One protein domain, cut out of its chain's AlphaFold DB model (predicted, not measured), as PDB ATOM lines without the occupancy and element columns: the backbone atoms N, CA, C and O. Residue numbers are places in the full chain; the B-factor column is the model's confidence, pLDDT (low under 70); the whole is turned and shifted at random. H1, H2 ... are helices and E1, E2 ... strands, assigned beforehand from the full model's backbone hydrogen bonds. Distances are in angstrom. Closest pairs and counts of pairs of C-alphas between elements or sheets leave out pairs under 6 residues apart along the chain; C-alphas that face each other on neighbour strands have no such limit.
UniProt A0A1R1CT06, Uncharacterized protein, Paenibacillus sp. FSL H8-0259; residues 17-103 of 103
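AT A GLANCE: This is residues 17 to 103 of the 103 residues of an uncharacterized protein of Paenibacillus sp. FSL H8-0259 (UniProt A0A1R1CT06). The model is a loose, open frame: two helices, H2 and H3, follow each other end to end with a turn between them and make the long side, while a small two-stranded hairpin, E1 and E2, lies apart from both. The short helix H1 makes a corner with H2 near that helix's first residues, and a long loop, residues 30 to 57, joins the hairpin to H1; residues 94 to 103, of which 94 to 101 belong to H3, stick out, and so do residues 31 to 40 of the loop. The printed part has 87 residues with two named strands and three named helices, in the order E1, E2, H1, H2, H3; the sheet, E1 - E2, is antiparallel and the class is mixed, helices and strands. The whole is loose, with a radius of gyration of the C-alphas of 16.3 A, and elongated, spanning 47 by 28 by 25 A.

IN THESE COORDINATES: E1 is residues 17 to 21, 13.0 A from first to last C-alpha, and begins with C-alpha 17 at (-25.788, 9.876, -40.802). E2 is residues 24 to 29, 16.4 A long. H1 is residues 58 to 64, 10.0 A long. H2, the longest helix by residues, is residues 67 to 82, 22.4 A long, with C-alpha 67 at (-4.398, -5.058, -34.205). H3 is residues 87 to 101, 21.2 A long, and ends with C-alpha 101 at (-44.334, 7.119, -19.421).

HOW THE PARTS SIT: E1 and E2 form a hairpin, antiparallel with 150 degrees between their directions; C-alphas 19 and 26 face each other at 5.1 A. N 19 and O 26 are 2.9 A apart and N 26 and O 19 are 2.8 A apart, both within hydrogen-bond range. E1 is apart from H1, H2 and H3, and E2 is apart from H2 and H3. H1 and H2 touch only at the corner by their link, where H2 takes part with residues 69 to 73 alone; the closest C-alphas are those of Leu 64 and Leu 70, 4.9 A apart. Their lines are about perpendicular, at 81 degrees. H2 and H3 are apart, but only just, with their closest C-alphas at 8.4 A. H3 touches no helix. In H1, H2 and H3 every O i to N i+4 pair is within hydrogen-bond range.

THE WHOLE: The C-alphas farthest apart are those of Glu 67 and Ser 103, at 49.7 A. Residues 31 to 40 stand free, and so do residues 94 to 103, of which 94 to 101 belong to H3. The link from E2 to H1, 28 residues, is long; the links E1 to E2, H1 to H2 and H2 to H3 are tight. The printed part has no cut and ends at residue 103, the chain's last residue. The mean pLDDT of the printed part is 94.0, and residues 41 to 42 and residue 103 are under 70.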
ATOM      1  N   TYR A  17     -26.324   8.768 -40.023       97.56
ATOM      2  CA  TYR A  17     -25.788   9.876 -40.802       97.56
ATOM      3  C   TYR A  17     -24.262   9.838 -40.787       97.56
ATOM      4  O   TYR A  17     -23.647   9.378 -39.821       97.56
ATOM      5  N   LEU A  18     -23.654  10.348 -41.856       97.38
ATOM      6  CA  LEU A  18     -22.231  10.656 -41.891       97.38
ATOM      7  C   LEU A  18     -22.067  12.153 -41.663       97.38
ATOM      8  O   LEU A  18     -22.583  12.959 -42.435       97.38
ATOM      9  N   TYR A  19     -21.365  12.497 -40.594       97.88
ATOM     10  CA  TYR A  19     -20.969  13.863 -40.298       97.88
ATOM     11  C   TYR A  19     -19.485  14.017 -40.606       97.88
ATOM     12  O   TYR A  19     -18.684  13.199 -40.158       97.88
ATOM     13  N   GLU A  20     -19.135  15.026 -41.391       98.19
ATOM     14  CA  GLU A  20     -17.762  15.324 -41.780       98.19
ATOM     15  C   GLU A  20     -17.296  16.593 -41.075       98.19
ATOM     16  O   GLU A  20     -18.041  17.569 -40.994       98.19
ATOM     17  N   ASP A  21     -16.080  16.540 -40.542       97.94
ATOM     18  CA  ASP A  21     -15.397  17.662 -39.911       97.94
ATOM     19  C   ASP A  21     -13.893  17.531 -40.175       97.94
ATOM     20  O   ASP A  21     -13.277  16.534 -39.795       97.94
ATOM     21  N   ASP A  22     -13.319  18.505 -40.882       97.88
ATOM     22  CA  ASP A  22     -11.896  18.562 -41.256       97.88
ATOM     23  C   ASP A  22     -11.351  17.264 -41.901       97.88
ATOM     24  O   ASP A  22     -10.291  16.734 -41.562       97.88
ATOM     25  N   GLY A  23     -12.116  16.694 -42.831       97.81
ATOM     26  CA  GLY A  23     -11.810  15.456 -43.546       97.81
ATOM     27  C   GLY A  23     -12.050  14.177 -42.741       97.81
ATOM     28  O   GLY A  23     -11.814  13.077 -43.256       97.81
ATOM     29  N   ILE A  24     -12.524  14.283 -41.497       97.38
ATOM     30  CA  ILE A  24     -12.805  13.151 -40.614       97.38
ATOM     31  C   ILE A  24     -14.308  12.875 -40.603       97.38
ATOM     32  O   ILE A  24     -15.119  13.711 -40.214       97.38
ATOM     33  N   PHE A  25     -14.683  11.655 -40.988       97.56
ATOM     34  CA  PHE A  25     -16.073  11.208 -40.952       97.56
ATOM     35  C   PHE A  25     -16.414  10.517 -39.630       97.56
ATOM     36  O   PHE A  25     -15.741   9.574 -39.209       97.56
ATOM     37  N   SER A  26     -17.523  10.936 -39.028       96.62
ATOM     38  CA  SER A  26     -18.157  10.320 -37.865       96.62
ATOM     39  C   SER A  26     -19.504   9.704 -38.247       96.62
ATOM     40  O   SER A  26     -20.251  10.263 -39.050       96.62
ATOM     41  N   ILE A  27     -19.827   8.555 -37.651       95.50
ATOM     42  CA  ILE A  27     -21.125   7.888 -37.811       95.50
ATOM     43  C   ILE A  27     -22.034   8.333 -36.665       95.50
ATOM     44  O   ILE A  27     -21.726   8.081 -35.500       95.50
ATOM     45  N   LEU A  28     -23.159   8.963 -36.995       96.50
ATOM     46  CA  LEU A  28     -24.181   9.361 -36.030       96.50
ATOM     47  C   LEU A  28     -25.379   8.402 -36.131       96.50
ATOM     48  O   LEU A  28     -25.979   8.326 -37.205       96.50
ATOM     49  N   PRO A  29     -25.735   7.661 -35.065       94.69
ATOM     50  CA  PRO A  29     -26.850   6.719 -35.104       94.69
ATOM     51  C   PRO A  29     -28.195   7.448 -35.210       94.69
ATOM     52  O   PRO A  29     -28.399   8.492 -34.589       94.69
ATOM     53  N   TRP A  30     -29.131   6.869 -35.959       95.81
ATOM     54  CA  TRP A  30     -30.503   7.358 -36.102       95.81
ATOM     55  C   TRP A  30     -31.488   6.187 -36.052       95.81
ATOM     56  O   TRP A  30     -31.142   5.096 -36.478       95.81
ATOM     57  N   ASP A  31     -32.693   6.412 -35.524       95.25
ATOM     58  CA  ASP A  31     -33.804   5.445 -35.508       95.25
ATOM     59  C   ASP A  31     -33.458   4.047 -34.943       95.25
ATOM     60  O   ASP A  31     -33.332   3.048 -35.645       95.25
ATOM     61  N   TYR A  32     -33.256   3.987 -33.622       93.75
ATOM     62  CA  TYR A  32     -32.919   2.757 -32.881       93.75
ATOM     63  C   TYR A  32     -34.129   2.160 -32.142       93.75
ATOM     64  O   TYR A  32     -33.969   1.394 -31.195       93.75
ATOM     65  N   ASN A  33     -35.352   2.495 -32.555       92.19
ATOM     66  CA  ASN A  33     -36.595   1.987 -31.961       92.19
ATOM     67  C   ASN A  33     -36.722   0.450 -32.022       92.19
ATOM     68  O   ASN A  33     -37.323  -0.145 -31.135       92.19
ATOM     69  N   MET A  34     -36.127  -0.187 -33.035       91.19
ATOM     70  CA  MET A  34     -36.122  -1.646 -33.221       91.19
ATOM     71  C   MET A  34     -34.878  -2.342 -32.638       91.19
ATOM     72  O   MET A  34     -34.650  -3.531 -32.883       91.19
ATOM     73  N   ALA A  35     -34.058  -1.616 -31.873       90.62
ATOM     74  CA  ALA A  35     -32.941  -2.178 -31.119       90.62
ATOM     75  C   ALA A  35     -33.421  -3.116 -29.989       90.62
ATOM     76  O   ALA A  35     -34.614  -3.279 -29.742       90.62
ATOM     77  N   PHE A  36     -32.474  -3.744 -29.290       88.94
ATOM     78  CA  PHE A  36     -32.700  -4.627 -28.140       88.94
ATOM     79  C   PHE A  36     -33.655  -5.793 -28.435       88.94
ATOM     80  O   PHE A  36     -34.477  -6.172 -27.608       88.94
ATOM     81  N   GLY A  37     -33.533  -6.375 -29.631       87.50
ATOM     82  CA  GLY A  37     -34.344  -7.511 -30.067       87.50
ATOM     83  C   GLY A  37     -35.651  -7.133 -30.769       87.50
ATOM     84  O   GLY A  37     -36.339  -8.035 -31.238       87.50
ATOM     85  N   GLY A  38     -35.970  -5.840 -30.917       88.31
ATOM     86  CA  GLY A  38     -37.190  -5.383 -31.592       88.31
ATOM     87  C   GLY A  38     -37.331  -5.879 -33.038       88.31
ATOM     88  O   GLY A  38     -38.425  -6.254 -33.447       88.31
ATOM     89  N   MET A  39     -36.232  -5.948 -33.799       82.50
ATOM     90  CA  MET A  39     -36.220  -6.464 -35.183       82.50
ATOM     91  C   MET A  39     -36.132  -8.003 -35.282       82.50
ATOM     92  O   MET A  39     -36.262  -8.563 -36.369       82.50
ATOM     93  N   GLY A  40     -35.910  -8.704 -34.163       75.44
ATOM     94  CA  GLY A  40     -35.504 -10.113 -34.157       75.44
ATOM     95  C   GLY A  40     -34.058 -10.323 -34.639       75.44
ATOM     96  O   GLY A  40     -33.516  -9.515 -35.386       75.44
ATOM     97  N   GLY A  41     -33.411 -11.407 -34.193       64.81
ATOM     98  CA  GLY A  41     -32.069 -11.799 -34.651       64.81
ATOM     99  C   GLY A  41     -30.959 -10.792 -34.315       64.81
ATOM    100  O   GLY A  41     -30.542 -10.007 -35.159       64.81
ATOM    101  N   SER A  42     -30.440 -10.847 -33.087       64.62
ATOM    102  CA  SER A  42     -29.338  -9.984 -32.624       64.62
ATOM    103  C   SER A  42     -28.042 -10.735 -32.314       64.62
ATOM    104  O   SER A  42     -27.095 -10.126 -31.812       64.62
ATOM    105  N   ASP A  43     -27.999 -12.041 -32.577       77.25
ATOM    106  CA  ASP A  43     -26.872 -12.889 -32.195       77.25
ATOM    107  C   ASP A  43     -25.755 -12.766 -33.229       77.25
ATOM    108  O   ASP A  43     -25.658 -13.528 -34.189       77.25
ATOM    109  N   VAL A  44     -24.920 -11.751 -33.031       86.25
ATOM    110  CA  VAL A  44     -23.642 -11.584 -33.725       86.25
ATOM    111  C   VAL A  44     -22.499 -11.947 -32.787       86.25
ATOM    112  O   VAL A  44     -22.599 -11.793 -31.566       86.25
ATOM    113  N   LEU A  45     -21.391 -12.420 -33.354       91.56
ATOM    114  CA  LEU A  45     -20.187 -12.685 -32.577       91.56
ATOM    115  C   LEU A  45     -19.472 -11.368 -32.270       91.56
ATOM    116  O   LEU A  45     -19.584 -10.396 -33.014       91.56
ATOM    117  N   ILE A  46     -18.689 -11.340 -31.191       92.19
ATOM    118  CA  ILE A  46     -17.899 -10.150 -30.842       92.19
ATOM    119  C   ILE A  46     -16.935  -9.805 -31.983       92.19
ATOM    120  O   ILE A  46     -16.896  -8.655 -32.405       92.19
ATOM    121  N   ASP A  47     -16.224 -10.793 -32.526       94.75
ATOM    122  CA  ASP A  47     -15.227 -10.582 -33.588       94.75
ATOM    123  C   ASP A  47     -15.804 -10.692 -35.007       94.75
ATOM    124  O   ASP A  47     -15.098 -10.474 -35.988       94.75
ATOM    125  N   GLU A  48     -17.105 -10.958 -35.120       93.62
ATOM    126  CA  GLU A  48     -17.864 -10.899 -36.372       93.62
ATOM    127  C   GLU A  48     -19.196 -10.164 -36.121       93.62
ATOM    128  O   GLU A  48     -20.266 -10.777 -36.122       93.62
ATOM    129  N   PRO A  49     -19.153  -8.841 -35.843       93.19
ATOM    130  CA  PRO A  49     -20.307  -8.080 -35.366       93.19
ATOM    131  C   PRO A  49     -21.223  -7.613 -36.513       93.19
ATOM    132  O   PRO A  49     -21.736  -6.493 -36.493       93.19
ATOM    133  N   THR A  50     -21.388  -8.430 -37.554       93.12
ATOM    134  CA  THR A  50     -22.104  -8.073 -38.787       93.12
ATOM    135  C   THR A  50     -23.120  -9.140 -39.165       93.12
ATOM    136  O   THR A  50     -22.909 -10.324 -38.928       93.12
ATOM    137  N   GLN A  51     -24.213  -8.737 -39.813       90.75
ATOM    138  CA  GLN A  51     -25.072  -9.687 -40.514       90.75
ATOM    139  C   GLN A  51     -24.429 -10.029 -41.864       90.75
ATOM    140  O   GLN A  51     -24.259  -9.150 -42.719       90.75
ATOM    141  N   GLY A  52     -24.097 -11.300 -42.060       89.88
ATOM    142  CA  GLY A  52     -23.228 -11.721 -43.157       89.88
ATOM    143  C   GLY A  52     -21.751 -11.561 -42.795       89.88
ATOM    144  O   GLY A  52     -21.407 -11.214 -41.665       89.88
ATOM    145  N   THR A  53     -20.876 -11.836 -43.754       93.19
ATOM    146  CA  THR A  53     -19.432 -11.924 -43.485       93.19
ATOM    147  C   THR A  53     -18.800 -10.540 -43.339       93.19
ATOM    148  O   THR A  53     -19.235  -9.574 -43.976       93.19
ATOM    149  N   LEU A  54     -17.693 -10.443 -42.593       94.50
ATOM    150  CA  LEU A  54     -16.919  -9.195 -42.494       94.50
ATOM    151  C   LEU A  54     -16.524  -8.629 -43.866       94.50
ATOM    152  O   LEU A  54     -16.535  -7.414 -44.055       94.50
ATOM    153  N   ALA A  55     -16.209  -9.490 -44.838       94.56
ATOM    154  CA  ALA A  55     -15.817  -9.075 -46.185       94.56
ATOM    155  C   ALA A  55     -16.898  -8.233 -46.890       94.56
ATOM    156  O   ALA A  55     -16.579  -7.354 -47.690       94.56
ATOM    157  N   GLU A  56     -18.172  -8.438 -46.549       94.88
ATOM    158  CA  GLU A  56     -19.299  -7.654 -47.063       94.88
ATOM    159  C   GLU A  56     -19.452  -6.295 -46.353       94.88
ATOM    160  O   GLU A  56     -20.304  -5.491 -46.737       94.88
ATOM    161  N   ARG A  57     -18.656  -6.030 -45.307       95.69
ATOM    162  CA  ARG A  57     -18.593  -4.783 -44.528       95.69
ATOM    163  C   ARG A  57     -17.166  -4.228 -44.534       95.69
ATOM    164  O   ARG A  57     -16.467  -4.288 -43.521       95.69
ATOM    165  N   PRO A  58     -16.715  -3.635 -45.656       95.69
ATOM    166  CA  PRO A  58     -15.313  -3.263 -45.852       95.69
ATOM    167  C   PRO A  58     -14.760  -2.296 -44.798       95.69
ATOM    168  O   PRO A  58     -13.567  -2.353 -44.509       95.69
ATOM    169  N   LEU A  59     -15.587  -1.425 -44.208       95.62
ATOM    170  CA  LEU A  59     -15.146  -0.552 -43.117       95.62
ATOM    171  C   LEU A  59     -14.805  -1.363 -41.859       95.62
ATOM    172  O   LEU A  59     -13.709  -1.229 -41.323       95.62
ATOM    173  N   VAL A  60     -15.721  -2.235 -41.427       96.38
ATOM    174  CA  VAL A  60     -15.529  -3.082 -40.241       96.38
ATOM    175  C   VAL A  60     -14.369  -4.048 -40.472       96.38
ATOM    176  O   VAL A  60     -13.472  -4.114 -39.639       96.38
ATOM    177  N   ALA A  61     -14.314  -4.714 -41.631       97.94
ATOM    178  CA  ALA A  61     -13.213  -5.613 -41.977       97.94
ATOM    179  C   ALA A  61     -11.844  -4.924 -41.908       97.94
ATOM    180  O   ALA A  61     -10.912  -5.468 -41.320       97.94
ATOM    181  N   LYS A  62     -11.715  -3.713 -42.471       97.94
ATOM    182  CA  LYS A  62     -10.454  -2.956 -42.429       97.94
ATOM    183  C   LYS A  62     -10.047  -2.570 -41.010       97.94
ATOM    184  O   LYS A  62      -8.859  -2.604 -40.701       97.94
ATOM    185  N   LEU A  63     -11.006  -2.186 -40.167       97.38
ATOM    186  CA  LEU A  63     -10.728  -1.799 -38.786       97.38
ATOM    187  C   LEU A  63     -10.333  -3.011 -37.937       97.38
ATOM    188  O   LEU A  63      -9.319  -2.951 -37.252       97.38
ATOM    189  N   LEU A  64     -11.072  -4.118 -38.021       97.69
ATOM    190  CA  LEU A  64     -10.796  -5.312 -37.213       97.69
ATOM    191  C   LEU A  64      -9.531  -6.065 -37.653       97.69
ATOM    192  O   LEU A  64      -8.920  -6.745 -36.838       97.69
ATOM    193  N   ALA A  65      -9.088  -5.910 -38.906       97.88
ATOM    194  CA  ALA A  65      -7.809  -6.452 -39.372       97.88
ATOM    195  C   ALA A  65      -6.578  -5.706 -38.814       97.88
ATOM    196  O   ALA A  65      -5.456  -6.194 -38.934       97.88
ATOM    197  N   ASN A  66      -6.756  -4.514 -38.235       98.44
ATOM    198  CA  ASN A  66      -5.679  -3.758 -37.609       98.44
ATOM    199  C   ASN A  66      -5.634  -4.061 -36.103       98.44
ATOM    200  O   ASN A  66      -6.569  -3.728 -35.381       98.44
ATOM    201  N   GLU A  67      -4.529  -4.628 -35.609       98.31
ATOM    202  CA  GLU A  67      -4.398  -5.058 -34.205       98.31
ATOM    203  C   GLU A  67      -4.650  -3.933 -33.188       98.31
ATOM    204  O   GLU A  67      -5.269  -4.160 -32.148       98.31
ATOM    205  N   THR A  68      -4.224  -2.702 -33.495       98.56
ATOM    206  CA  THR A  68      -4.447  -1.543 -32.613       98.56
ATOM    207  C   THR A  68      -5.936  -1.210 -32.513       98.56
ATOM    208  O   THR A  68      -6.452  -0.955 -31.424       98.56
ATOM    209  N   TYR A  69      -6.653  -1.236 -33.637       98.38
ATOM    210  CA  TYR A  69      -8.090  -0.969 -33.653       98.38
ATOM    211  C   TYR A  69      -8.921  -2.134 -33.119       98.38
ATOM    212  O   TYR A  69      -9.918  -1.880 -32.449       98.38
ATOM    213  N   LEU A  70      -8.491  -3.381 -33.320       98.25
ATOM    214  CA  LEU A  70      -9.116  -4.553 -32.709       98.25
ATOM    215  C   LEU A  70      -9.025  -4.496 -31.177       98.25
ATOM    216  O   LEU A  70     -10.035  -4.649 -30.491       98.25
ATOM    217  N   ALA A  71      -7.844  -4.184 -30.632       98.62
ATOM    218  CA  ALA A  71      -7.663  -4.021 -29.191       98.62
ATOM    219  C   ALA A  71      -8.561  -2.908 -28.622       98.62
ATOM    220  O   ALA A  71      -9.229  -3.111 -27.603       98.62
ATOM    221  N   LYS A  72      -8.638  -1.764 -29.318       98.56
ATOM    222  CA  LYS A  72      -9.525  -0.647 -28.955       98.56
ATOM    223  C   LYS A  72     -11.004  -1.031 -29.039       98.56
ATOM    224  O   LYS A  72     -11.782  -0.664 -28.164       98.56
ATOM    225  N   TYR A  73     -11.404  -1.789 -30.056       97.81
ATOM    226  CA  TYR A  73     -12.766  -2.306 -30.185       97.81
ATOM    227  C   TYR A  73     -13.143  -3.192 -28.990       97.81
ATOM    228  O   TYR A  73     -14.173  -2.965 -28.356       97.81
ATOM    229  N   HIS A  74     -12.280  -4.138 -28.605       98.19
ATOM    230  CA  HIS A  74     -12.519  -4.980 -27.430       98.19
ATOM    231  C   HIS A  74     -12.573  -4.184 -26.126       98.19
ATOM    232  O   HIS A  74     -13.352  -4.520 -25.236       98.19
ATOM    233  N   GLU A  75     -11.757  -3.140 -25.991       98.38
ATOM    234  CA  GLU A  75     -11.822  -2.223 -24.853       98.38
ATOM    235  C   GLU A  75     -13.174  -1.504 -24.784       98.38
ATOM    236  O   GLU A  75     -13.801  -1.505 -23.726       98.38
ATOM    237  N   ILE A  76     -13.665  -0.973 -25.909       97.12
ATOM    238  CA  ILE A  76     -14.980  -0.324 -26.003       97.12
ATOM    239  C   ILE A  76     -16.092  -1.307 -25.616       97.12
ATOM    240  O   ILE A  76     -16.938  -0.976 -24.785       97.12
ATOM    241  N   VAL A  77     -16.073  -2.536 -26.148       95.81
ATOM    242  CA  VAL A  77     -17.056  -3.578 -25.797       95.81
ATOM    243  C   VAL A  77     -17.028  -3.879 -24.299       95.81
ATOM    244  O   VAL A  77     -18.076  -3.860 -23.653       95.81
ATOM    245  N   ARG A  78     -15.841  -4.090 -23.717       97.00
ATOM    246  CA  ARG A  78     -15.696  -4.324 -22.271       97.00
ATOM    247  C   ARG A  78     -16.204  -3.146 -21.444       97.00
ATOM    248  O   ARG A  78     -16.928  -3.372 -20.481       97.00
ATOM    249  N   SER A  79     -15.857  -1.918 -21.826       97.38
ATOM    250  CA  SER A  79     -16.278  -0.694 -21.139       97.38
ATOM    251  C   SER A  79     -17.798  -0.516 -21.158       97.38
ATOM    252  O   SER A  79     -18.390  -0.175 -20.137       97.38
ATOM    253  N   MET A  80     -18.456  -0.814 -22.282       95.12
ATOM    254  CA  MET A  80     -19.917  -0.770 -22.362       95.12
ATOM    255  C   MET A  80     -20.569  -1.787 -21.419       95.12
ATOM    256  O   MET A  80     -21.512  -1.430 -20.716       95.12
ATOM    257  N   LEU A  81     -20.065  -3.028 -21.393       94.44
ATOM    258  CA  LEU A  81     -20.616  -4.124 -20.586       94.44
ATOM    259  C   LEU A  81     -20.377  -3.950 -19.081       94.44
ATOM    260  O   LEU A  81     -21.225  -4.329 -18.281       94.44
ATOM    261  N   SER A  82     -19.239  -3.380 -18.682       96.69
ATOM    262  CA  SER A  82     -18.956  -3.086 -17.271       96.69
ATOM    263  C   SER A  82     -19.565  -1.763 -16.796       96.69
ATOM    264  O   SER A  82     -19.719  -1.564 -15.591       96.69
ATOM    265  N   GLY A  83     -19.903  -0.870 -17.729       96.19
ATOM    266  CA  GLY A  83     -20.477   0.446 -17.475       96.19
ATOM    267  C   GLY A  83     -21.987   0.489 -17.692       96.19
ATOM    268  O   GLY A  83     -22.762  -0.082 -16.928       96.19
ATOM    269  N   TYR A  84     -22.415   1.225 -18.720       94.94
ATOM    270  CA  TYR A  84     -23.828   1.558 -18.927       94.94
ATOM    271  C   TYR A  84     -24.722   0.336 -19.182       94.94
ATOM    272  O   TYR A  84     -25.865   0.317 -18.740       94.94
ATOM    273  N   LEU A  85     -24.205  -0.685 -19.877       94.19
ATOM    274  CA  LEU A  85     -24.944  -1.917 -20.169       94.19
ATOM    275  C   LEU A  85     -24.799  -2.978 -19.072       94.19
ATOM    276  O   LEU A  85     -25.260  -4.098 -19.269       94.19
ATOM    277  N   LYS A  86     -24.172  -2.656 -17.933       96.88
ATOM    278  CA  LYS A  86     -24.198  -3.529 -16.757       96.88
ATOM    279  C   LYS A  86     -25.652  -3.699 -16.313       96.88
ATOM    280  O   LYS A  86     -26.339  -2.694 -16.142       96.88
ATOM    281  N   ASP A  87     -26.081  -4.941 -16.081       95.62
ATOM    282  CA  ASP A  87     -27.481  -5.309 -15.805       95.62
ATOM    283  C   ASP A  87     -28.181  -4.372 -14.814       95.62
ATOM    284  O   ASP A  87     -29.255  -3.856 -15.099       95.62
ATOM    285  N   GLU A  88     -27.545  -4.098 -13.675       97.44
ATOM    286  CA  GLU A  88     -28.066  -3.200 -12.639       97.44
ATOM    287  C   GLU A  88     -28.301  -1.774 -13.165       97.44
ATOM    288  O   GLU A  88     -29.411  -1.255 -13.069       97.44
ATOM    289  N   THR A  89     -27.279  -1.159 -13.770       97.38
ATOM    290  CA  THR A  89     -27.352   0.199 -14.331       97.38
ATOM    291  C   THR A  89     -28.427   0.288 -15.413       97.38
ATOM    292  O   THR A  89     -29.225   1.228 -15.440       97.38
ATOM    293  N   PHE A  90     -28.456  -0.699 -16.307       96.31
ATOM    294  CA  PHE A  90     -29.375  -0.713 -17.433       96.31
ATOM    295  C   PHE A  90     -30.822  -0.935 -16.972       96.31
ATOM    296  O   PHE A  90     -31.720  -0.219 -17.415       96.31
ATOM    297  N   GLN A  91     -31.047  -1.845 -16.019       97.31
ATOM    298  CA  GLN A  91     -32.364  -2.096 -15.437       97.31
ATOM    299  C   GLN A  91     -32.899  -0.874 -14.685       97.31
ATOM    300  O   GLN A  91     -34.078  -0.545 -14.825       97.31
ATOM    301  N   THR A  92     -32.049  -0.167 -13.932       98.19
ATOM    302  CA  THR A  92     -32.438   1.096 -13.290       98.19
ATOM    303  C   THR A  92     -32.943   2.092 -14.325       98.19
ATOM    304  O   THR A  92     -34.025   2.651 -14.154       98.19
ATOM    305  N   ARG A  93     -32.224   2.257 -15.442       97.38
ATOM    306  CA  ARG A  93     -32.639   3.180 -16.500       97.38
ATOM    307  C   ARG A  93     -33.956   2.778 -17.169       97.38
ATOM    308  O   ARG A  93     -34.761   3.652 -17.483       97.38
ATOM    309  N   ILE A  94     -34.178   1.482 -17.392       96.50
ATOM    310  CA  ILE A  94     -35.453   0.971 -17.921       96.50
ATOM    311  C   ILE A  94     -36.600   1.342 -16.976       96.50
ATOM    312  O   ILE A  94     -37.587   1.917 -17.424       96.50
ATOM    313  N   ASN A  95     -36.448   1.075 -15.677       97.81
ATOM    314  CA  ASN A  95     -37.486   1.346 -14.680       97.81
ATOM    315  C   ASN A  95     -37.794   2.847 -14.550       97.81
ATOM    316  O   ASN A  95     -38.951   3.228 -14.399       97.81
ATOM    317  N   GLU A  96     -36.771   3.706 -14.616       97.62
ATOM    318  CA  GLU A  96     -36.955   5.163 -14.632       97.62
ATOM    319  C   GLU A  96     -37.809   5.615 -15.820       97.62
ATOM    320  O   GLU A  96     -38.733   6.407 -15.651       97.62
ATOM    321  N   LEU A  97     -37.496   5.118 -17.020       96.94
ATOM    322  CA  LEU A  97     -38.224   5.475 -18.234       96.94
ATOM    323  C   LEU A  97     -39.663   4.963 -18.203       96.94
ATOM    324  O   LEU A  97     -40.564   5.717 -18.553       96.94
ATOM    325  N   ASP A  98     -39.875   3.725 -17.750       97.19
ATOM    326  CA  ASP A  98     -41.205   3.132 -17.578       97.19
ATOM    327  C   ASP A  98     -42.076   3.986 -16.644       97.19
ATOM    328  O   ASP A  98     -43.169   4.412 -17.015       97.19
ATOM    329  N   ALA A  99     -41.540   4.371 -15.481       97.81
ATOM    330  CA  ALA A  99     -42.241   5.233 -14.532       97.81
ATOM    331  C   ALA A  99     -42.582   6.623 -15.103       97.81
ATOM    332  O   ALA A  99     -43.605   7.198 -14.737       97.81
ATOM    333  N   MET A 100     -41.744   7.172 -15.992       97.25
ATOM    334  CA  MET A 100     -41.998   8.465 -16.640       97.25
ATOM    335  C   MET A 100     -43.124   8.416 -17.682       97.25
ATOM    336  O   MET A 100     -43.731   9.454 -17.935       97.25
ATOM    337  N   ILE A 101     -43.375   7.257 -18.308       96.94
ATOM    338  CA  ILE A 101     -44.334   7.119 -19.421       96.94
ATOM    339  C   ILE A 101     -45.611   6.351 -19.059       96.94
ATOM    340  O   ILE A 101     -46.544   6.350 -19.854       96.94
ATOM    341  N   ALA A 102     -45.677   5.704 -17.894       92.81
ATOM    342  CA  ALA A 102     -46.824   4.900 -17.457       92.81
ATOM    343  C   ALA A 102     -48.083   5.712 -17.054       92.81
ATOM    344  O   ALA A 102     -49.022   5.144 -16.491       92.81
ATOM    345  N   SER A 103     -48.113   7.024 -17.318       65.75
ATOM    346  CA  SER A 103     -49.247   7.937 -17.079       65.75
ATOM    347  C   SER A 103     -50.107   8.144 -18.319       65.75
ATOM    348  O   SER A 103     -51.344   8.227 -18.165       65.75
TER     349      SER A 103